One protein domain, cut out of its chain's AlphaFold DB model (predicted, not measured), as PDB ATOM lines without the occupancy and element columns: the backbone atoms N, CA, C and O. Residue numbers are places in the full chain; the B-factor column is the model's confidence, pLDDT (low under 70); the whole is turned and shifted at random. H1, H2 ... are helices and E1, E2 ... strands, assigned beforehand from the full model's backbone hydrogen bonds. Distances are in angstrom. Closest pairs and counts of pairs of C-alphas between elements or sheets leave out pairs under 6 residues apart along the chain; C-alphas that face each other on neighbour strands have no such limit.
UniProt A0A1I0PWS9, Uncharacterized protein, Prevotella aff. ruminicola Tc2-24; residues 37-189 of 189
ATOM      1  N   ARG A  37     101.918 215.341 281.153       95.88
ATOM      2  CA  ARG A  37     100.647 215.413 280.420       95.88
ATOM      3  C   ARG A  37      99.829 216.636 280.865       95.88
ATOM      4  O   ARG A  37      99.830 216.915 282.065       95.88
ATOM      5  N   PRO A  38      99.110 217.320 279.957       96.62
ATOM      6  CA  PRO A  38      98.264 218.465 280.297       96.62
ATOM      7  C   PRO A  38      97.325 218.223 281.492       96.62
ATOM      8  O   PRO A  38      97.186 219.080 282.356       96.62
ATOM      9  N   SER A  39      96.719 217.044 281.613       96.00
ATOM     10  CA  SER A  39      95.816 216.670 282.714       96.00
ATOM     11  C   SER A  39      96.482 216.651 284.093       96.00
ATOM     12  O   SER A  39      95.801 216.759 285.109       96.00
ATOM     13  N   ARG A  40      97.815 216.533 284.147       95.50
ATOM     14  CA  ARG A  40      98.597 216.565 285.392       95.50
ATOM     15  C   ARG A  40      98.996 217.975 285.814       95.50
ATOM     16  O   ARG A  40      99.576 218.132 286.884       95.50
ATOM     17  N   VAL A  41      98.718 218.977 284.985       94.69
ATOM     18  CA  VAL A  41      98.997 220.378 285.289       94.69
ATOM     19  C   VAL A  41      97.716 221.004 285.833       94.69
ATOM     20  O   VAL A  41      96.700 221.058 285.145       94.69
ATOM     21  N   GLY A  42      97.753 221.427 287.097       90.94
ATOM     22  CA  GLY A  42      96.632 222.119 287.742       90.94
ATOM     23  C   GLY A  42      96.657 223.620 287.465       90.94
ATOM     24  O   GLY A  42      95.673 224.177 286.984       90.94
ATOM     25  N   ASP A  43      97.810 224.236 287.724       93.56
ATOM     26  CA  ASP A  43      98.138 225.629 287.425       93.56
ATOM     27  C   ASP A  43      99.498 225.685 286.716       93.56
ATOM     28  O   ASP A  43     100.410 224.936 287.077       93.56
ATOM     29  N   MET A  44      99.627 226.528 285.689       95.31
ATOM     30  CA  MET A  44     100.882 226.683 284.949       95.31
ATOM     31  C   MET A  44     101.740 227.794 285.558       95.31
ATOM     32  O   MET A  44     101.380 228.960 285.398       95.31
ATOM     33  N   PRO A  45     102.896 227.507 286.176       95.00
ATOM     34  CA  PRO A  45     103.756 228.562 286.703       95.00
ATOM     35  C   PRO A  45     104.258 229.476 285.579       95.00
ATOM     36  O   PRO A  45     104.574 229.010 284.481       95.00
ATOM     37  N   ALA A  46     104.358 230.774 285.854       94.94
ATOM     38  CA  ALA A  46     104.968 231.741 284.954       94.94
ATOM     39  C   ALA A  46     106.467 231.895 285.246       94.94
ATOM     40  O   ALA A  46     106.866 232.086 286.397       94.94
ATOM     41  N   VAL A  47     107.299 231.815 284.206       92.44
ATOM     42  CA  VAL A  47     108.762 231.911 284.293       92.44
ATOM     43  C   VAL A  47     109.314 232.814 283.198       92.44
ATOM     44  O   VAL A  47     108.811 232.858 282.075       92.44
ATOM     45  N   VAL A  48     110.410 233.503 283.501       90.19
ATOM     46  CA  VAL A  48     111.022 234.442 282.559       90.19
ATOM     47  C   VAL A  48     111.753 233.696 281.444       90.19
ATOM     48  O   VAL A  48     112.702 232.954 281.698       90.19
ATOM     49  N   ASN A  49     111.381 233.959 280.191       85.56
ATOM     50  CA  ASN A  49     112.161 233.580 279.016       85.56
ATOM     51  C   ASN A  49     111.999 234.619 277.898       85.56
ATOM     52  O   ASN A  49     110.951 234.745 277.277       85.56
ATOM     53  N   ARG A  50     113.068 235.353 277.582       75.75
ATOM     54  CA  ARG A  50     113.018 236.443 276.589       75.75
ATOM     55  C   ARG A  50     113.205 236.002 275.143       75.75
ATOM     56  O   ARG A  50     112.953 236.791 274.240       75.75
ATOM     57  N   PHE A  51     113.719 234.800 274.912       71.38
ATOM     58  CA  PHE A  51     114.174 234.410 273.579       71.38
ATOM     59  C   PHE A  51     113.026 233.990 272.670       71.38
ATOM     60  O   PHE A  51     113.020 234.323 271.486       71.38
ATOM     61  N   TRP A  52     112.033 233.306 273.234       66.19
ATOM     62  CA  TRP A  52     110.888 232.804 272.477       66.19
ATOM     63  C   TRP A  52     109.751 233.823 272.343       66.19
ATOM     64  O   TRP A  52     108.956 233.731 271.408       66.19
ATOM     65  N   LEU A  53     109.701 234.837 273.212       71.81
ATOM     66  CA  LEU A  53     108.690 235.890 273.147       71.81
ATOM     67  C   LEU A  53     109.151 237.062 272.272       71.81
ATOM     68  O   LEU A  53     110.084 237.800 272.593       71.81
ATOM     69  N   ARG A  54     108.454 237.274 271.149       64.88
ATOM     70  CA  ARG A  54     108.594 238.509 270.361       64.88
ATOM     71  C   ARG A  54     108.039 239.695 271.156       64.88
ATOM     72  O   ARG A  54     107.124 239.552 271.957       64.88
ATOM     73  N   LYS A  55     108.540 240.900 270.866       64.75
ATOM     74  CA  LYS A  55     107.992 242.144 271.432       64.75
ATOM     75  C   LYS A  55     106.476 242.229 271.199       64.75
ATOM     76  O   LYS A  55     106.037 242.152 270.049       64.75
ATOM     77  N   GLY A  56     105.719 242.451 272.274       68.06
ATOM     78  CA  GLY A  56     104.265 242.639 272.249       68.06
ATOM     79  C   GLY A  56     103.428 241.421 272.651       68.06
ATOM     80  O   GLY A  56     102.214 241.491 272.499       68.06
ATOM     81  N   TYR A  57     104.055 240.346 273.137       78.94
ATOM     82  CA  TYR A  57     103.380 239.221 273.791       78.94
ATOM     83  C   TYR A  57     103.715 239.239 275.284       78.94
ATOM     84  O   TYR A  57     104.873 239.452 275.635       78.94
ATOM     85  N   GLU A  58     102.707 239.040 276.131       82.94
ATOM     86  CA  GLU A  58     102.826 239.073 277.600       82.94
ATOM     87  C   GLU A  58     103.033 237.664 278.190       82.94
ATOM     88  O   GLU A  58     103.648 237.513 279.243       82.94
ATOM     89  N   GLY A  59     102.568 236.629 277.482       89.44
ATOM     90  CA  GLY A  59     102.654 235.226 277.871       89.44
ATOM     91  C   GLY A  59     102.785 234.302 276.659       89.44
ATOM     92  O   GLY A  59     102.491 234.690 275.525       89.44
ATOM     93  N   LEU A  60     103.301 233.096 276.899       92.06
ATOM     94  CA  LEU A  60     103.277 231.987 275.948       92.06
ATOM     95  C   LEU A  60     103.203 230.653 276.694       92.06
ATOM     96  O   LEU A  60     104.132 230.289 277.418       92.06
ATOM     97  N   THR A  61     102.149 229.888 276.442       94.81
ATOM     98  CA  THR A  61     101.995 228.522 276.951       94.81
ATOM     99  C   THR A  61     103.016 227.568 276.330       94.81
ATOM    100  O   THR A  61     102.967 227.232 275.141       94.81
ATOM    101  N   PHE A  62     103.919 227.057 277.163       94.44
ATOM    102  CA  PHE A  62     104.997 226.153 276.782       94.44
ATOM    103  C   PHE A  62     105.086 224.957 277.742       94.44
ATOM    104  O   PHE A  62     105.643 225.058 278.831       94.44
ATOM    105  N   PHE A  63     104.535 223.810 277.327       94.81
ATOM    106  CA  PHE A  63     104.600 222.524 278.039       94.81
ATOM    107  C   PHE A  63     104.218 222.587 279.533       94.81
ATOM    108  O   PHE A  63     104.896 222.015 280.383       94.81
ATOM    109  N   GLY A  64     103.110 223.260 279.854       94.38
ATOM    110  CA  GLY A  64     102.619 223.382 281.235       94.38
ATOM    111  C   GLY A  64     103.232 224.537 282.027       94.38
ATOM    112  O   GLY A  64     102.972 224.652 283.219       94.38
ATOM    113  N   THR A  65     104.000 225.396 281.365       95.31
ATOM    114  CA  THR A  65     104.615 226.595 281.934       95.31
ATOM    115  C   THR A  65     104.243 227.798 281.076       95.31
ATOM    116  O   THR A  65     104.140 227.680 279.855       95.31
ATOM    117  N   ILE A  66     104.071 228.967 281.684       95.31
ATOM    118  CA  ILE A  66     103.877 230.223 280.957       95.31
ATOM    119  C   ILE A  66     105.224 230.923 280.853       95.31
ATOM    120  O   ILE A  66     105.847 231.248 281.860       95.31
ATOM    121  N   LEU A  67     105.698 231.161 279.637       93.50
ATOM    122  CA  LEU A  67     106.894 231.964 279.421       93.50
ATOM    123  C   LEU A  67     106.510 233.445 279.408       93.50
ATOM    124  O   LEU A  67     105.563 233.817 278.717       93.50
ATOM    125  N   THR A  68     107.263 234.288 280.113       92.31
ATOM    126  CA  THR A  68     107.056 235.746 280.151       92.31
ATOM    127  C   THR A  68     108.334 236.517 279.780       92.31
ATOM    128  O   THR A  68     109.450 236.013 279.962       92.31
ATOM    129  N   PRO A  69     108.231 237.750 279.247       89.88
ATOM    130  CA  PRO A  69     109.414 238.541 278.898       89.88
ATOM    131  C   PRO A  69     110.158 239.145 280.104       89.88
ATOM    132  O   PRO A  69     111.352 239.475 279.997       89.88
ATOM    133  N   SER A  70     109.504 239.293 281.255       90.06
ATOM    134  CA  SER A  70     110.086 239.905 282.452       90.06
ATOM    135  C   SER A  70     109.679 239.212 283.753       90.06
ATOM    136  O   SER A  70     108.669 238.513 283.820       90.06
ATOM    137  N   GLN A  71     110.485 239.428 284.799       91.12
ATOM    138  CA  GLN A  71     110.180 238.939 286.146       91.12
ATOM    139  C   GLN A  71     108.911 239.592 286.696       91.12
ATOM    140  O   GLN A  71     108.107 238.912 287.306       91.12
ATOM    141  N   GLU A  72     108.688 240.873 286.394       92.25
ATOM    142  CA  GLU A  72     107.469 241.591 286.769       92.25
ATOM    143  C   GLU A  72     106.206 240.908 286.221       92.25
ATOM    144  O   GLU A  72     105.247 240.696 286.956       92.25
ATOM    145  N   GLU A  73     106.209 240.501 284.947       92.00
ATOM    146  CA  GLU A  73     105.087 239.751 284.362       92.00
ATOM    147  C   GLU A  73     104.948 238.352 284.965       92.00
ATOM    148  O   GLU A  73     103.827 237.908 285.209       92.00
ATOM    149  N   ALA A  74     106.065 237.665 285.240       93.31
ATOM    150  CA  ALA A  74     106.024 236.360 285.902       93.31
ATOM    151  C   ALA A  74     105.401 236.467 287.302       93.31
ATOM    152  O   ALA A  74     104.500 235.703 287.642       93.31
ATOM    153  N   ASP A  75     105.835 237.447 288.095       94.81
ATOM    154  CA  ASP A  75     105.328 237.683 289.444       94.81
ATOM    155  C   ASP A  75     103.853 238.094 289.410       94.81
ATOM    156  O   ASP A  75     103.066 237.603 290.221       94.81
ATOM    157  N   ARG A  76     103.445 238.923 288.440       94.12
ATOM    158  CA  ARG A  76     102.036 239.285 288.230       94.12
ATOM    159  C   ARG A  76     101.180 238.048 287.958       94.12
ATOM    160  O   ARG A  76     100.166 237.856 288.626       94.12
ATOM    161  N   PHE A  77     101.605 237.185 287.038       94.44
ATOM    162  CA  PHE A  77     100.873 235.965 286.678       94.44
ATOM    163  C   PHE A  77     100.847 234.908 287.788       94.44
ATOM    164  O   PHE A  77      99.918 234.103 287.834       94.44
ATOM    165  N   ASN A  78     101.862 234.875 288.653       95.00
ATOM    166  CA  ASN A  78     101.949 233.904 289.745       95.00
ATOM    167  C   ASN A  78     101.216 234.359 291.014       95.00
ATOM    168  O   ASN A  78     100.726 233.516 291.759       95.00
ATOM    169  N   ASN A  79     101.141 235.670 291.269       92.94
ATOM    170  CA  ASN A  79     100.683 236.202 292.556       92.94
ATOM    171  C   ASN A  79      99.346 236.951 292.489       92.94
ATOM    172  O   ASN A  79      98.839 237.383 293.523       92.94
ATOM    173  N   SER A  80      98.771 237.141 291.299       87.62
ATOM    174  CA  SER A  80      97.517 237.876 291.134       87.62
ATOM    175  C   SER A  80      96.599 237.229 290.103       87.62
ATOM    176  O   SER A  80      97.043 236.489 289.225       87.62
ATOM    177  N   HIS A  81      95.299 237.510 290.214       86.12
ATOM    178  CA  HIS A  81      94.352 237.150 289.169       86.12
ATOM    179  C   HIS A  81      94.569 238.074 287.969       86.12
ATOM    180  O   HIS A  81      94.263 239.265 288.026       86.12
ATOM    181  N   ASP A  82      95.114 237.515 286.893       92.69
ATOM    182  CA  ASP A  82      95.439 238.238 285.672       92.69
ATOM    183  C   ASP A  82      94.682 237.608 284.485       92.69
ATOM    184  O   ASP A  82      94.789 236.398 284.257       92.69
ATOM    185  N   PRO A  83      93.910 238.389 283.705       93.94
ATOM    186  CA  PRO A  83      93.201 237.865 282.540       93.94
ATOM    187  C   PRO A  83      94.109 237.191 281.507       93.94
ATOM    188  O   PRO A  83      93.713 236.221 280.871       93.94
ATOM    189  N   MET A  84      95.344 237.655 281.333       94.56
ATOM    190  CA  MET A  84      96.307 237.016 280.440       94.56
ATOM    191  C   MET A  84      96.826 235.696 281.021       94.56
ATOM    192  O   MET A  84      96.966 234.724 280.285       94.56
ATOM    193  N   LYS A  85      97.017 235.594 282.342       95.38
ATOM    194  CA  LYS A  85      97.241 234.288 282.993       95.38
ATOM    195  C   LYS A  85      96.065 233.340 282.719       95.38
ATOM    196  O   LYS A  85      96.295 232.178 282.387       95.38
ATOM    197  N   ASN A  86      94.827 233.829 282.797       96.19
ATOM    198  CA  ASN A  86      93.632 233.049 282.460       96.19
ATOM    199  C   ASN A  86      93.630 232.606 280.982       96.19
ATOM    200  O   ASN A  86      93.391 231.435 280.696       96.19
ATOM    201  N   HIS A  87      93.986 233.503 280.053       97.25
ATOM    202  CA  HIS A  87      94.160 233.207 278.621       97.25
ATOM    203  C   HIS A  87      95.122 232.037 278.394       97.25
ATOM    204  O   HIS A  87      94.782 231.072 277.712       97.25
ATOM    205  N   GLU A  88      96.297 232.074 279.020       97.00
ATOM    206  CA  GLU A  88      97.270 230.986 278.901       97.00
ATOM    207  C   GLU A  88      96.749 229.686 279.540       97.00
ATOM    208  O   GLU A  88      96.866 228.603 278.966       97.00
ATOM    209  N   MET A  89      96.076 229.769 280.691       97.19
ATOM    210  CA  MET A  89      95.428 228.610 281.318       97.19
ATOM    211  C   MET A  89      94.336 227.978 280.440       97.19
ATOM    212  O   MET A  89      94.141 226.761 280.492       97.19
ATOM    213  N   ILE A  90      93.671 228.743 279.572       98.19
ATOM    214  CA  ILE A  90      92.739 228.188 278.582       98.19
ATOM    215  C   ILE A  90      93.485 227.314 277.566       98.19
ATOM    216  O   ILE A  90      92.990 226.240 277.223       98.19
ATOM    217  N   HIS A  91      94.700 227.676 277.142       98.00
ATOM    218  CA  HIS A  91      95.509 226.819 276.263       98.00
ATOM    219  C   HIS A  91      95.869 225.479 276.911       98.00
ATOM    220  O   HIS A  91      95.861 224.449 276.231       98.00
ATOM    221  N   LEU A  92      96.088 225.446 278.229       97.50
ATOM    222  CA  LEU A  92      96.208 224.183 278.961       97.50
ATOM    223  C   LEU A  92      94.925 223.343 278.843       97.50
ATOM    224  O   LEU A  92      94.996 222.154 278.517       97.50
ATOM    225  N   ARG A  93      93.747 223.942 279.059       97.94
ATOM    226  CA  ARG A  93      92.457 223.237 278.915       97.94
ATOM    227  C   ARG A  93      92.223 222.771 277.477       97.94
ATOM    228  O   ARG A  93      91.701 221.681 277.252       97.94
ATOM    229  N   GLN A  94      92.657 223.532 276.480       98.31
ATOM    230  CA  GLN A  94      92.621 223.114 275.076       98.31
ATOM    231  C   GLN A  94      93.577 221.938 274.812       98.31
ATOM    232  O   GLN A  94      93.235 221.013 274.069       98.31
ATOM    233  N   ALA A  95      94.755 221.918 275.443       97.75
ATOM    234  CA  ALA A  95      95.698 220.803 275.358       97.75
ATOM    235  C   ALA A  95      95.140 219.513 275.984       97.75
ATOM    236  O   ALA A  95      95.292 218.431 275.412       97.75
ATOM    237  N   GLN A  96      94.411 219.632 277.097       97.31
ATOM    238  CA  GLN A  96      93.645 218.531 277.699       97.31
ATOM    239  C   GLN A  96      92.572 218.011 276.720       97.31
ATOM    240  O   GLN A  96      92.529 216.820 276.405       97.31
ATOM    241  N   ALA A  97      91.784 218.913 276.123       97.25
ATOM    242  CA  ALA A  97      90.729 218.567 275.162       97.25
ATOM    243  C   ALA A  97      91.236 217.994 273.824       97.25
ATOM    244  O   ALA A  97      90.491 217.336 273.089       97.25
ATOM    245  N   THR A  98      92.494 218.249 273.467       96.12
ATOM    246  CA  THR A  98      93.124 217.757 272.230       96.12
ATOM    247  C   THR A  98      93.834 216.423 272.451       96.12
ATOM    248  O   THR A  98      94.879 216.147 271.870       96.12
ATOM    249  N   GLY A  99      93.210 215.544 273.239       95.88
ATOM    250  CA  GLY A  99      93.706 214.199 273.525       95.88
ATOM    251  C   GLY A  99      94.805 214.172 274.580       95.88
ATOM    252  O   GLY A  99      95.684 213.319 274.488       95.88
ATOM    253  N   ASP A 100      94.767 215.111 275.528       96.94
ATOM    254  CA  ASP A 100      95.704 215.206 276.647       96.94
ATOM    255  C   ASP A 100      97.179 215.164 276.206       96.94
ATOM    256  O   ASP A 100      98.008 214.414 276.729       96.94
ATOM    257  N   SER A 101      97.509 215.942 275.170       96.56
ATOM    258  CA  SER A 101      98.828 215.922 274.536       96.56
ATOM    259  C   SER A 101      99.256 217.303 274.055       96.56
ATOM    260  O   SER A 101      98.686 217.856 273.113       96.56
ATOM    261  N   TRP A 102     100.345 217.814 274.637       96.19
ATOM    262  CA  TRP A 102     100.992 219.052 274.194       96.19
ATOM    263  C   TRP A 102     101.367 219.015 272.714       96.19
ATOM    264  O   TRP A 102     101.120 219.970 271.987       96.19
ATOM    265  N   LEU A 103     101.912 217.893 272.237       95.94
ATOM    266  CA  LEU A 103     102.309 217.762 270.837       95.94
ATOM    267  C   LEU A 103     101.105 217.850 269.901       95.94
ATOM    268  O   LEU A 103     101.160 218.562 268.900       95.94
ATOM    269  N   ARG A 104     100.000 217.171 270.228       97.19
ATOM    270  CA  ARG A 104      98.786 217.226 269.406       97.19
ATOM    271  C   ARG A 104      98.171 218.623 269.402       97.19
ATOM    272  O   ARG A 104      97.769 219.092 268.337       97.19
ATOM    273  N   PHE A 105      98.148 219.286 270.555       97.75
ATOM    274  CA  PHE A 105      97.759 220.688 270.669       97.75
ATOM    275  C   PHE A 105      98.607 221.581 269.757       97.75
ATOM    276  O   PHE A 105      98.057 222.268 268.897       97.75
ATOM    277  N   TYR A 106      99.937 221.507 269.860       96.56
ATOM    278  CA  TYR A 106     100.840 222.329 269.053       96.56
ATOM    279  C   TYR A 106     100.729 222.045 267.557       96.56
ATOM    280  O   TYR A 106     100.705 222.987 266.767       96.56
ATOM    281  N   LEU A 107     100.600 220.782 267.144       97.44
ATOM    282  CA  LEU A 107     100.408 220.433 265.734       97.44
ATOM    283  C   LEU A 107      99.112 221.033 265.174       97.44
ATOM    284  O   LEU A 107      99.128 221.604 264.084       97.44
ATOM    285  N   LEU A 108      98.005 220.957 265.920       97.44
ATOM    286  CA  LEU A 108      96.739 221.577 265.516       97.44
ATOM    287  C   LEU A 108      96.837 223.104 265.493       97.44
ATOM    288  O   LEU A 108      96.357 223.740 264.553       97.44
ATOM    289  N   TYR A 109      97.479 223.693 266.498       97.06
ATOM    290  CA  TYR A 109      97.700 225.131 266.565       97.06
ATOM    291  C   TYR A 109      98.496 225.620 265.347       97.06
ATOM    292  O   TYR A 109      98.064 226.543 264.652       97.06
ATOM    293  N   ILE A 110      99.629 224.971 265.052       95.56
ATOM    294  CA  ILE A 110     100.496 225.282 263.908       95.56
ATOM    295  C   ILE A 110      99.746 225.065 262.595       95.56
ATOM    296  O   ILE A 110      99.866 225.893 261.696       95.56
ATOM    297  N   TRP A 111      98.936 224.009 262.485       95.75
ATOM    298  CA  TRP A 111      98.107 223.761 261.306       95.75
ATOM    299  C   TRP A 111      97.157 224.928 261.015       95.75
ATOM    300  O   TRP A 111      97.143 225.445 259.897       95.75
ATOM    301  N   TYR A 112      96.399 225.402 262.012       95.19
ATOM    302  CA  TYR A 112      95.500 226.545 261.817       95.19
ATOM    303  C   TYR A 112      96.256 227.841 261.545       95.19
ATOM    304  O   TYR A 112      95.840 228.614 260.679       95.19
ATOM    305  N   TRP A 113      97.375 228.067 262.232       94.00
ATOM    306  CA  TRP A 113      98.231 229.221 261.977       94.00
ATOM    307  C   TRP A 113      98.792 229.212 260.549       94.00
ATOM    308  O   TRP A 113      98.752 230.238 259.869       94.00
ATOM    309  N   PHE A 114      99.273 228.063 260.065       92.44
ATOM    310  CA  PHE A 114      99.799 227.901 258.711       92.44
ATOM    311  C   PHE A 114      98.692 228.067 257.674       92.44
ATOM    312  O   PHE A 114      98.864 228.823 256.721       92.44
ATOM    313  N   PHE A 115      97.525 227.453 257.892       91.06
ATOM    314  CA  PHE A 115      96.370 227.618 257.015       91.06
ATOM    315  C   PHE A 115      95.965 229.092 256.897       91.06
ATOM    316  O   PHE A 115      95.821 229.617 255.795       91.06
ATOM    317  N   LEU A 116      95.837 229.802 258.021       89.94
ATOM    318  CA  LEU A 116      95.517 231.229 257.999       89.94
ATOM    319  C   LEU A 116      96.650 232.044 257.369       89.94
ATOM    320  O   LEU A 116      96.390 232.988 256.630       89.94
ATOM    321  N   SER A 117      97.903 231.673 257.606       88.19
ATOM    322  CA  SER A 117      99.039 232.333 256.971       88.19
ATOM    323  C   SER A 117      98.985 232.161 255.456       88.19
ATOM    324  O   SER A 117      98.998 233.158 254.753       88.19
ATOM    325  N   CYS A 118      98.851 230.956 254.919       85.75
ATOM    326  CA  CYS A 118      98.902 230.721 253.476       85.75
ATOM    327  C   CYS A 118      97.620 231.126 252.740       85.75
ATOM    328  O   CYS A 118      97.700 231.641 251.626       85.75
ATOM    329  N   PHE A 119      96.453 230.931 253.357       81.44
ATOM    330  CA  PHE A 119      95.162 231.021 252.671       81.44
ATOM    331  C   PHE A 119      94.294 232.205 253.117       81.44
ATOM    332  O   PHE A 119      93.248 232.450 252.514       81.44
ATOM    333  N   CYS A 120      94.708 233.009 254.109       76.88
ATOM    334  CA  CYS A 120      94.053 234.303 254.321       76.88
ATOM    335  C   CYS A 120      94.460 235.278 253.220       76.88
ATOM    336  O   CYS A 120      95.621 235.686 253.119       76.88
ATOM    337  N   GLY A 121      93.471 235.700 252.433       69.56
ATOM    338  CA  GLY A 121      93.658 236.700 251.391       69.56
ATOM    339  C   GLY A 121      94.254 238.009 251.921       69.56
ATOM    340  O   GLY A 121      94.080 238.392 253.084       69.56
ATOM    341  N   LEU A 122      94.928 238.737 251.027       73.44
ATOM    342  CA  LEU A 122      95.608 240.004 251.313       73.44
ATOM    343  C   LEU A 122      94.706 241.034 252.022       73.44
ATOM    344  O   LEU A 122      95.179 241.804 252.855       73.44
ATOM    345  N   ALA A 123      93.399 241.014 251.737       72.19
ATOM    346  CA  ALA A 123      92.407 241.888 252.361       72.19
ATOM    347  C   ALA A 123      92.334 241.730 253.892       72.19
ATOM    348  O   ALA A 123      92.274 242.730 254.604       72.19
ATOM    349  N   VAL A 124      92.405 240.501 254.411       80.62
ATOM    350  CA  VAL A 124      92.354 240.234 255.861       80.62
ATOM    351  C   VAL A 124      93.622 240.748 256.539       80.62
ATOM    352  O   VAL A 124      93.553 241.421 257.566       80.62
ATOM    353  N   ARG A 125      94.785 240.515 255.920       78.44
ATOM    354  CA  ARG A 125      96.083 240.979 256.435       78.44
ATOM    355  C   ARG A 125      96.190 242.505 256.497       78.44
ATOM    356  O   ARG A 125      96.853 243.025 257.388       78.44
ATOM    357  N   ARG A 126      95.539 243.219 255.570       82.12
ATOM    358  CA  ARG A 126      95.464 244.692 255.587       82.12
ATOM    359  C   ARG A 126      94.607 245.223 256.738       82.12
ATOM    360  O   ARG A 126      94.920 246.279 257.271       82.12
ATOM    361  N   GLN A 127      93.554 244.502 257.124       84.56
ATOM    362  CA  GLN A 127      92.665 244.911 258.219       84.56
ATOM    363  C   GLN A 127      93.211 244.539 259.602       84.56
ATOM    364  O   GLN A 127      92.950 245.244 260.576       84.56
ATOM    365  N   LEU A 128      93.956 243.434 259.699       83.94
ATOM    366  CA  LEU A 128      94.442 242.915 260.970       83.94
ATOM    367  C   LEU A 128      95.891 242.434 260.866       83.94
ATOM    368  O   LEU A 128      96.195 241.390 260.282       83.94
ATOM    369  N   ARG A 129      96.800 243.186 261.496       83.75
ATOM    370  CA  ARG A 129      98.186 242.746 261.682       83.75
ATOM    371  C   ARG A 129      98.194 241.482 262.544       83.75
ATOM    372  O   ARG A 129      97.478 241.420 263.535       83.75
ATOM    373  N   ASN A 130      99.016 240.499 262.179       86.19
ATOM    374  CA  ASN A 130      99.078 239.185 262.833       86.19
ATOM    375  C   ASN A 130      97.753 238.396 262.782       86.19
ATOM    376  O   ASN A 130      97.478 237.602 263.677       86.19
ATOM    377  N   ALA A 131      96.949 238.564 261.722       89.69
ATOM    378  CA  ALA A 131      95.678 237.850 261.552       89.69
ATOM    379  C   ALA A 131      95.784 236.323 261.730       89.69
ATOM    380  O   ALA A 131      94.876 235.719 262.279       89.69
ATOM    381  N   ALA A 132      96.887 235.695 261.309       90.44
ATOM    382  CA  ALA A 132      97.064 234.250 261.465       90.44
ATOM    383  C   ALA A 132      97.132 233.788 262.929       90.44
ATOM    384  O   ALA A 132      96.712 232.679 263.236       90.44
ATOM    385  N   TYR A 133      97.645 234.642 263.817       91.12
ATOM    386  CA  TYR A 133      97.630 234.416 265.259       91.12
ATOM    387  C   TYR A 133      96.244 234.754 265.822       91.12
ATOM    388  O   TYR A 133      95.549 233.885 266.323       91.12
ATOM    389  N   LEU A 134      95.771 235.983 265.608       93.25
ATOM    390  CA  LEU A 134      94.540 236.489 266.233       93.25
ATOM    391  C   LEU A 134      93.249 235.788 265.775       93.25
ATOM    392  O   LEU A 134      92.255 235.806 266.492       93.25
ATOM    393  N   LEU A 135      93.244 235.199 264.577       95.75
ATOM    394  CA  LEU A 135      92.108 234.438 264.038       95.75
ATOM    395  C   LEU A 135      92.306 232.920 264.154       95.75
ATOM    396  O   LEU A 135      91.505 232.148 263.605       95.75
ATOM    397  N   ASN A 136      93.377 232.481 264.825       96.69
ATOM    398  CA  ASN A 136      93.552 231.084 265.186       96.69
ATOM    399  C   ASN A 136      92.388 230.683 266.110       96.69
ATOM    400  O   ASN A 136      92.150 231.377 267.096       96.69
ATOM    401  N   PRO A 137      91.646 229.599 265.819       98.25
ATOM    402  CA  PRO A 137      90.503 229.199 266.633       98.25
ATOM    403  C   PRO A 137      90.806 229.051 268.128       98.25
ATOM    404  O   PRO A 137      89.948 229.375 268.944       98.25
ATOM    405  N   PHE A 138      92.014 228.593 268.471       98.31
ATOM    406  CA  PHE A 138      92.454 228.454 269.858       98.31
ATOM    407  C   PHE A 138      92.631 229.815 270.543       98.31
ATOM    408  O   PHE A 138      92.131 230.012 271.647       98.31
ATOM    409  N   GLU A 139      93.269 230.773 269.866       97.62
ATOM    410  CA  GLU A 139      93.423 232.152 270.359       97.62
ATOM    411  C   GLU A 139      92.079 232.867 270.471       97.62
ATOM    412  O   GLU A 139      91.855 233.626 271.404       97.62
ATOM    413  N   MET A 140      91.164 232.621 269.529       98.19
ATOM    414  CA  MET A 140      89.840 233.237 269.558       98.19
ATOM    415  C   MET A 140      89.031 232.809 270.782       98.19
ATOM    416  O   MET A 140      88.431 233.671 271.408       98.19
ATOM    417  N   GLU A 141      89.025 231.517 271.127       98.44
ATOM    418  CA  GLU A 141      88.399 231.036 272.367       98.44
ATOM    419  C   GLU A 141      89.063 231.663 273.596       98.44
ATOM    420  O   GLU A 141      88.363 232.188 274.459       98.44
ATOM    421  N   ALA A 142      90.397 231.667 273.648       97.88
ATOM    422  CA  ALA A 142      91.131 232.219 274.780       97.88
ATOM    423  C   ALA A 142      90.829 233.717 274.979       97.88
ATOM    424  O   ALA A 142      90.426 234.114 276.069       97.88
ATOM    425  N   TYR A 143      90.858 234.531 273.917       97.19
ATOM    426  CA  TYR A 143      90.512 235.955 274.002       97.19
ATOM    427  C   TYR A 143      89.035 236.226 274.323       97.19
ATOM    428  O   TYR A 143      88.740 237.226 274.972       97.19
ATOM    429  N   ASP A 144      88.097 235.395 273.854       97.62
ATOM    430  CA  ASP A 144      86.659 235.576 274.141       97.62
ATOM    431  C   ASP A 144      86.343 235.276 275.617       97.62
ATOM    432  O   ASP A 144      85.387 235.811 276.172       97.62
ATOM    433  N   ARG A 145      87.157 234.428 276.265       97.06
ATOM    434  CA  ARG A 145      86.903 233.896 277.612       97.06
ATOM    435  C   ARG A 145      87.892 234.356 278.681       97.06
ATOM    436  O   ARG A 145      87.657 234.104 279.854       97.06
ATOM    437  N   MET A 146      88.962 235.065 278.324       95.69
ATOM    438  CA  MET A 146      90.016 235.456 279.270       95.69
ATOM    439  C   MET A 146      89.536 236.309 280.459       95.69
ATOM    440  O   MET A 146      90.159 236.272 281.516       95.69
ATOM    441  N   ASN A 147      88.431 237.048 280.310       95.50
ATOM    442  CA  ASN A 147      87.835 237.864 281.378       95.50
ATOM    443  C   ASN A 147      86.726 237.131 282.160       95.50
ATOM    444  O   ASN A 147      86.131 237.724 283.056       95.50
ATOM    445  N   ASP A 148      86.415 235.880 281.812       94.75
ATOM    446  CA  ASP A 148      85.432 235.055 282.514       94.75
ATOM    447  C   ASP A 148      86.142 234.274 283.641       94.75
ATOM    448  O   ASP A 148      86.945 233.376 283.351       94.75
ATOM    449  N   PRO A 149      85.896 234.618 284.922       90.12
ATOM    450  CA  PRO A 149      86.601 234.014 286.051       90.12
ATOM    451  C   PRO A 149      86.208 232.550 286.285       90.12
ATOM    452  O   PRO A 149      86.991 231.790 286.858       90.12
ATOM    453  N   ASP A 150      85.028 232.134 285.819       94.81
ATOM    454  CA  ASP A 150      84.489 230.796 286.062       94.81
ATOM    455  C   ASP A 150      84.802 229.829 284.916       94.81
ATOM    456  O   ASP A 150      84.649 228.609 285.055       94.81
ATOM    457  N   TYR A 151      85.271 230.348 283.780       96.00
ATOM    458  CA  TYR A 151      85.443 229.562 282.567       96.00
ATOM    459  C   TYR A 151      86.371 228.356 282.757       96.00
ATOM    460  O   TYR A 151      86.028 227.244 282.352       96.00
ATOM    461  N   LEU A 152      87.515 228.524 283.433       94.50
ATOM    462  CA  LEU A 152      88.443 227.413 283.694       94.50
ATOM    463  C   LEU A 152      87.823 226.304 284.549       94.50
ATOM    464  O   LEU A 152      88.155 225.133 284.360       94.50
ATOM    465  N   ALA A 153      86.938 226.661 285.484       93.94
ATOM    466  CA  ALA A 153      86.235 225.693 286.315       93.94
ATOM    467  C   ALA A 153      85.184 224.929 285.495       93.94
ATOM    468  O   ALA A 153      85.068 223.707 285.619       93.94
ATOM    469  N   GLN A 154      84.474 225.630 284.605       95.25
ATOM    470  CA  GLN A 154      83.492 225.037 283.693       95.25
ATOM    471  C   GLN A 154      84.134 224.071 282.686       95.25
ATOM    472  O   GLN A 154      83.534 223.054 282.343       95.25
ATOM    473  N   CYS A 155      85.364 224.348 282.242       93.12
ATOM    474  CA  CYS A 155      86.105 223.513 281.292       93.12
ATOM    475  C   CYS A 155      87.252 222.711 281.931       93.12
ATOM    476  O   CYS A 155      88.259 222.433 281.276       93.12
ATOM    477  N   LYS A 156      87.103 222.290 283.196       86.94
ATOM    478  CA  LYS A 156      88.135 221.526 283.926       86.94
ATOM    479  C   LYS A 156      88.623 220.266 283.193       86.94
ATOM    480  O   LYS A 156      89.793 219.917 283.318       86.94
ATOM    481  N   ASP A 157      87.744 219.637 282.409       84.94
ATOM    482  CA  ASP A 157      88.015 218.416 281.636       84.94
ATOM    483  C   ASP A 157      88.419 218.714 280.176       84.94
ATOM    484  O   ASP A 157      88.627 217.808 279.367       84.94
ATOM    485  N   GLY A 158      88.546 219.998 279.833       92.69
ATOM    486  CA  GLY A 158      89.067 220.486 278.567       92.69
ATOM    487  C   GLY A 158      88.189 221.546 277.895       92.69
ATOM    488  O   GLY A 158      86.961 221.468 277.886       92.69
ATOM    489  N   ALA A 159      88.839 222.524 277.263       96.31
ATOM    490  CA  ALA A 159      88.204 223.612 276.519       96.31
ATOM    491  C   ALA A 159      88.054 223.247 275.030       96.31
ATOM    492  O   ALA A 159      88.996 222.780 274.377       96.31
ATOM    493  N   THR A 160      86.841 223.393 274.487       97.44
ATOM    494  CA  THR A 160      86.478 222.898 273.144       97.44
ATOM    495  C   THR A 160      85.767 223.920 272.261       97.44
ATOM    496  O   THR A 160      85.473 223.610 271.099       97.44
ATOM    497  N   GLU A 161      85.515 225.136 272.751       97.75
ATOM    498  CA  GLU A 161      84.820 226.176 271.990       97.75
ATOM    499  C   GLU A 161      85.633 226.639 270.779       97.75
ATOM    500  O   GLU A 161      85.033 227.053 269.783       97.75
ATOM    501  N   TRP A 162      86.962 226.451 270.763       97.88
ATOM    502  CA  TRP A 162      87.796 226.653 269.572       97.88
ATOM    503  C   TRP A 162      87.213 225.953 268.332       97.88
ATOM    504  O   TRP A 162      87.290 226.473 267.218       97.88
ATOM    505  N   ARG A 163      86.537 224.805 268.495       97.94
ATOM    506  CA  ARG A 163      85.899 224.067 267.388       97.94
ATOM    507  C   ARG A 163      84.788 224.867 266.705       97.94
ATOM    508  O   ARG A 163      84.565 224.689 265.506       97.94
ATOM    509  N   LYS A 164      84.100 225.756 267.429       97.94
ATOM    510  CA  LYS A 164      83.103 226.679 266.864       97.94
ATOM    511  C   LYS A 164      83.776 227.652 265.900       97.94
ATOM    512  O   LYS A 164      83.337 227.764 264.759       97.94
ATOM    513  N   TYR A 165      84.870 228.289 266.316       97.75
ATOM    514  CA  TYR A 165      85.618 229.198 265.442       97.75
ATOM    515  C   TYR A 165      86.285 228.444 264.289       97.75
ATOM    516  O   TYR A 165      86.311 228.942 263.167       97.75
ATOM    517  N   ALA A 166      86.748 227.208 264.507       96.69
ATOM    518  CA  ALA A 166      87.330 226.378 263.454       96.69
ATOM    519  C   ALA A 166      86.369 226.133 262.274       96.69
ATOM    520  O   ALA A 166      86.826 226.062 261.134       96.69
ATOM    521  N   ARG A 167      85.056 226.064 262.535       97.06
ATOM    522  CA  ARG A 167      84.003 225.913 261.513       97.06
ATOM    523  C   ARG A 167      83.629 227.219 260.806       97.06
ATOM    524  O   ARG A 167      83.003 227.168 259.755       97.06
ATOM    525  N   MET A 168      84.000 228.372 261.363       96.19
ATOM    526  CA  MET A 168      83.748 229.675 260.745       96.19
ATOM    527  C   MET A 168      84.687 229.923 259.566       96.19
ATOM    528  O   MET A 168      85.875 229.573 259.604       96.19
ATOM    529  N   SER A 169      84.176 230.635 258.566       93.81
ATOM    530  CA  SER A 169      84.987 231.259 257.527       93.81
ATOM    531  C   SER A 169      85.928 232.315 258.119       93.81
ATOM    532  O   SER A 169      85.677 232.905 259.174       93.81
ATOM    533  N   VAL A 170      87.011 232.630 257.404       92.31
ATOM    534  CA  VAL A 170      87.970 233.667 257.831       92.31
ATOM    535  C   VAL A 170      87.288 235.029 258.028       92.31
ATOM    536  O   VAL A 170      87.629 235.765 258.952       92.31
ATOM    537  N   LYS A 171      86.298 235.365 257.190       91.81
ATOM    538  CA  LYS A 171      85.550 236.629 257.279       91.81
ATOM    539  C   LYS A 171      84.708 236.702 258.556       91.81
ATOM    540  O   LYS A 171      84.669 237.750 259.197       91.81
ATOM    541  N   GLU A 172      84.058 235.603 258.928       94.94
ATOM    542  CA  GLU A 172      83.291 235.504 260.177       94.94
ATOM    543  C   GLU A 172      84.207 235.585 261.395       94.94
ATOM    544  O   GLU A 172      83.925 236.359 262.310       94.94
ATOM    545  N   ARG A 173      85.348 234.880 261.374       95.44
ATOM    546  CA  ARG A 173      86.350 234.980 262.445       95.44
ATOM    547  C   ARG A 173      86.847 236.406 262.629       95.44
ATOM    548  O   ARG A 173      86.936 236.873 263.758       95.44
ATOM    549  N   LEU A 174      87.128 237.114 261.534       95.19
ATOM    550  CA  LEU A 174      87.572 238.505 261.590       95.19
ATOM    551  C   LEU A 174      86.525 239.416 262.239       95.19
ATOM    552  O   LEU A 174      86.877 240.208 263.112       95.19
ATOM    553  N   ARG A 175      85.250 239.283 261.851       95.19
ATOM    554  CA  ARG A 175      84.150 240.042 262.464       95.19
ATOM    555  C   ARG A 175      84.043 239.738 263.958       95.19
ATOM    556  O   ARG A 175      84.028 240.659 264.768       95.19
ATOM    557  N   ARG A 176      84.055 238.455 264.323       97.19
ATOM    558  CA  ARG A 176      83.960 238.034 265.723       97.19
ATOM    559  C   ARG A 176      85.148 238.524 266.551       97.19
ATOM    560  O   ARG A 176      84.958 239.033 267.647       97.19
ATOM    561  N   TYR A 177      86.364 238.452 266.014       96.00
ATOM    562  CA  TYR A 177      87.549 238.987 266.683       96.00
ATOM    563  C   TYR A 177      87.452 240.505 266.903       96.00
ATOM    564  O   TYR A 177      87.879 241.010 267.940       96.00
ATOM    565  N   GLN A 178      86.874 241.256 265.960       95.69
ATOM    566  CA  GLN A 178      86.644 242.690 266.149       95.69
ATOM    567  C   GLN A 178      85.682 242.962 267.313       95.69
ATOM    568  O   GLN A 178      85.958 243.866 268.097       95.69
ATOM    569  N   GLU A 179      84.613 242.177 267.468       96.56
ATOM    570  CA  GLU A 179      83.689 242.269 268.611       96.56
ATOM    571  C   GLU A 179      84.402 241.975 269.936       96.56
ATOM    572  O   GLU A 179      84.348 242.800 270.850       96.56
ATOM    573  N   ILE A 180      85.139 240.858 270.004       96.06
ATOM    574  CA  ILE A 180      85.949 240.470 271.172       96.06
ATOM    575  C   ILE A 180      86.904 241.607 271.538       96.06
ATOM    576  O   ILE A 180      86.946 242.069 272.674       96.06
ATOM    577  N   ARG A 181      87.620 242.157 270.553       94.06
ATOM    578  CA  ARG A 181      88.557 243.260 270.778       94.06
ATOM    579  C   ARG A 181      87.879 244.517 271.328       94.06
ATOM    580  O   ARG A 181      88.515 245.250 272.084       94.06
ATOM    581  N   GLN A 182      86.639 244.813 270.938       95.06
ATOM    582  CA  GLN A 182      85.900 245.937 271.520       95.06
ATOM    583  C   GLN A 182      85.452 245.639 272.951       95.06
ATOM    584  O   GLN A 182      85.539 246.532 273.789       95.06
ATOM    585  N   GLN A 183      85.044 244.402 273.248       93.69
ATOM    586  CA  GLN A 183      84.752 243.968 274.616       93.69
ATOM    587  C   GLN A 183      85.975 244.142 275.522       93.69
ATOM    588  O   GLN A 183      85.905 244.898 276.484       93.69
ATOM    589  N   LEU A 184      87.128 243.595 275.129       91.56
ATOM    590  CA  LEU A 184      88.377 243.707 275.893       91.56
ATOM    591  C   LEU A 184      88.805 245.163 276.137       91.56
ATOM    592  O   LEU A 184      89.414 245.479 277.154       91.56
ATOM    593  N   LYS A 185      88.506 246.076 275.204       92.12
ATOM    594  CA  LYS A 185      88.764 247.511 275.396       92.12
ATOM    595  C   LYS A 185      87.813 248.164 276.392       92.12
ATOM    596  O   LYS A 185      88.210 249.157 276.992       92.12
ATOM    597  N   ARG A 186      86.573 247.684 276.498       90.38
ATOM    598  CA  ARG A 186      85.606 248.170 277.489       90.38
ATOM    599  C   ARG A 186      85.990 247.697 278.880       90.38
ATOM    600  O   ARG A 186      86.000 248.519 279.776       90.38
ATOM    601  N   ASP A 187      86.402 246.442 279.011       84.50
ATOM    602  CA  ASP A 187      86.749 245.841 280.306       84.50
ATOM    603  C   ASP A 187      88.053 246.405 280.900       84.50
ATOM    604  O   ASP A 187      88.307 246.268 282.090       84.50
ATOM    605  N   LYS A 188      88.892 247.049 280.075       76.00
ATOM    606  CA  LYS A 188      90.092 247.780 280.520       76.00
ATOM    607  C   LYS A 188      89.821 249.227 280.970       76.00
ATOM    608  O   LYS A 188      90.777 249.890 281.370       76.00
ATOM    609  N   ARG A 189      88.598 249.747 280.811       52.59
ATOM    610  CA  ARG A 189      88.208 251.102 281.243       52.59
ATOM    611  C   ARG A 189      87.579 251.057 282.622       52.59
ATOM    612  O   ARG A 189      87.824 252.029 283.363       52.59
TER     613      ARG A 189
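Overview. This is residues 37 to 189 of the 189 residues of an uncharacterized protein of Prevotella aff. ruminicola Tc2-24 (UniProt A0A1I0PWS9). Two crossed helices, H2 and H6, make the middle of a helical body, with a small three-strand sheet over on the far side of H2 from H6. The two longest helices, H3 and H9, come near each other at Leu 116 and Val 170 and open from there as a wide V, with H6 between the arms; H1 covers the sheet's face beside H2, H7 packs on H2, H8 on H6 and H5 on H3. The printed part has 153 residues, with three named strands followed by nine named helices, and its class is mostly helix; the sheet's order is E1 E3 E2, mixed. It is compact, with a radius of gyration of the C-alphas of 15.0 A, and a rounded outline spanning 41 by 36 by 32 A.

Along the chain. Start at Arg 37 and go on to C-alpha 46 at (104.968, 231.741, 284.954), where strand E1, residues 46 to 48, begins. E2 is residues 60 to 62 and E3 residues 65 to 68. Then come H1, residues 71 to 79, 11.8 A from first to last C-alpha, and H2, residues 83 to 97, 20.8 A. Find C-alpha 102 at (100.992, 219.052, 274.194); from there H3 runs to residue 119, 25.3 A. After it look for H4 at residues 122 to 127, H5 at 131 to 134, H6 at 137 to 145, which is 12.5 A long, H7 at 151 to 154 and H8 at 162 to 167. H9, residues 170 to 187, runs 25.6 A and ends at C-alpha 187, (86.749, 245.841, 280.306).

Arrangement. Begin at the sheet, where inner strand E3 has E1 and E2 as its neighbours. E1 and E3 are parallel, at 46 degrees, with N 47 and O 66 within hydrogen-bond range at 2.8 A. E2 and E3 form a hairpin, antiparallel at 145 degrees; look at N 62 and O 65, 2.8 A, and N 67 and O 60, 2.9 A. H1 and H2 are on the same face of this sheet, an arrangement in two layers, helices on one face of a sheet. H1 is over E1 at a height over the sheet of 7.3 A, and the C-alphas of Ala 46 and Ala 74 are the closest, 4.8 A; H2 has a height over the sheet of 9.4 A, with Thr 61 and Glu 88 closest to E2 at 5.7 A between C-alphas. H2 and H6 are both hubs, each touching three helices. They touch each other at a steep tilt of 47 degrees, opposite ways, the closest C-alphas being those of His 87 and Ala 142, 5.0 A. H2 also touches H7, at the C-alphas of Ile 90 and Leu 152, 6.7 A. With residues 94 to 95 alone it touches H3, about perpendicular at 74 degrees, at the C-alphas of Ala 95 and Phe 105, 5.1 A. H3 touches H5 with residues 112 to 117 alone, at the C-alphas of Leu 116 and Ala 132, 4.9 A. H6 touches H8 at a steep tilt of 54 degrees, opposite ways, at the C-alphas of Pro 137 and Trp 162, 4.7 A. H6 and H9 only just touch, with 3 pairs of C-alphas within 8 A, the closest those of Asp 144 and Ile 180, 5.8 A. H4 is close to H9 but not clearly touching, with the C-alphas of Val 124 and Leu 174 closest at 7.7 A. H1 and H9 are apart. In H1, H2, H3, H4, H6, H8 and H9 every O i to N i+4 pair is within hydrogen-bond range; H5 and H7 are too short for such a pair.

Size, cuts and confidence. The two C-alphas farthest apart are those of Arg 40 and Ala 123, 42.1 A. The printed part has no cut and ends at residue 189, the chain's last. Its long link joins E1 to E2, with 11 residues between them. The mean pLDDT of the printed part is 91.6; look for values under 70 at residue 52, residues 54 to 56, residue 121 and residue 189.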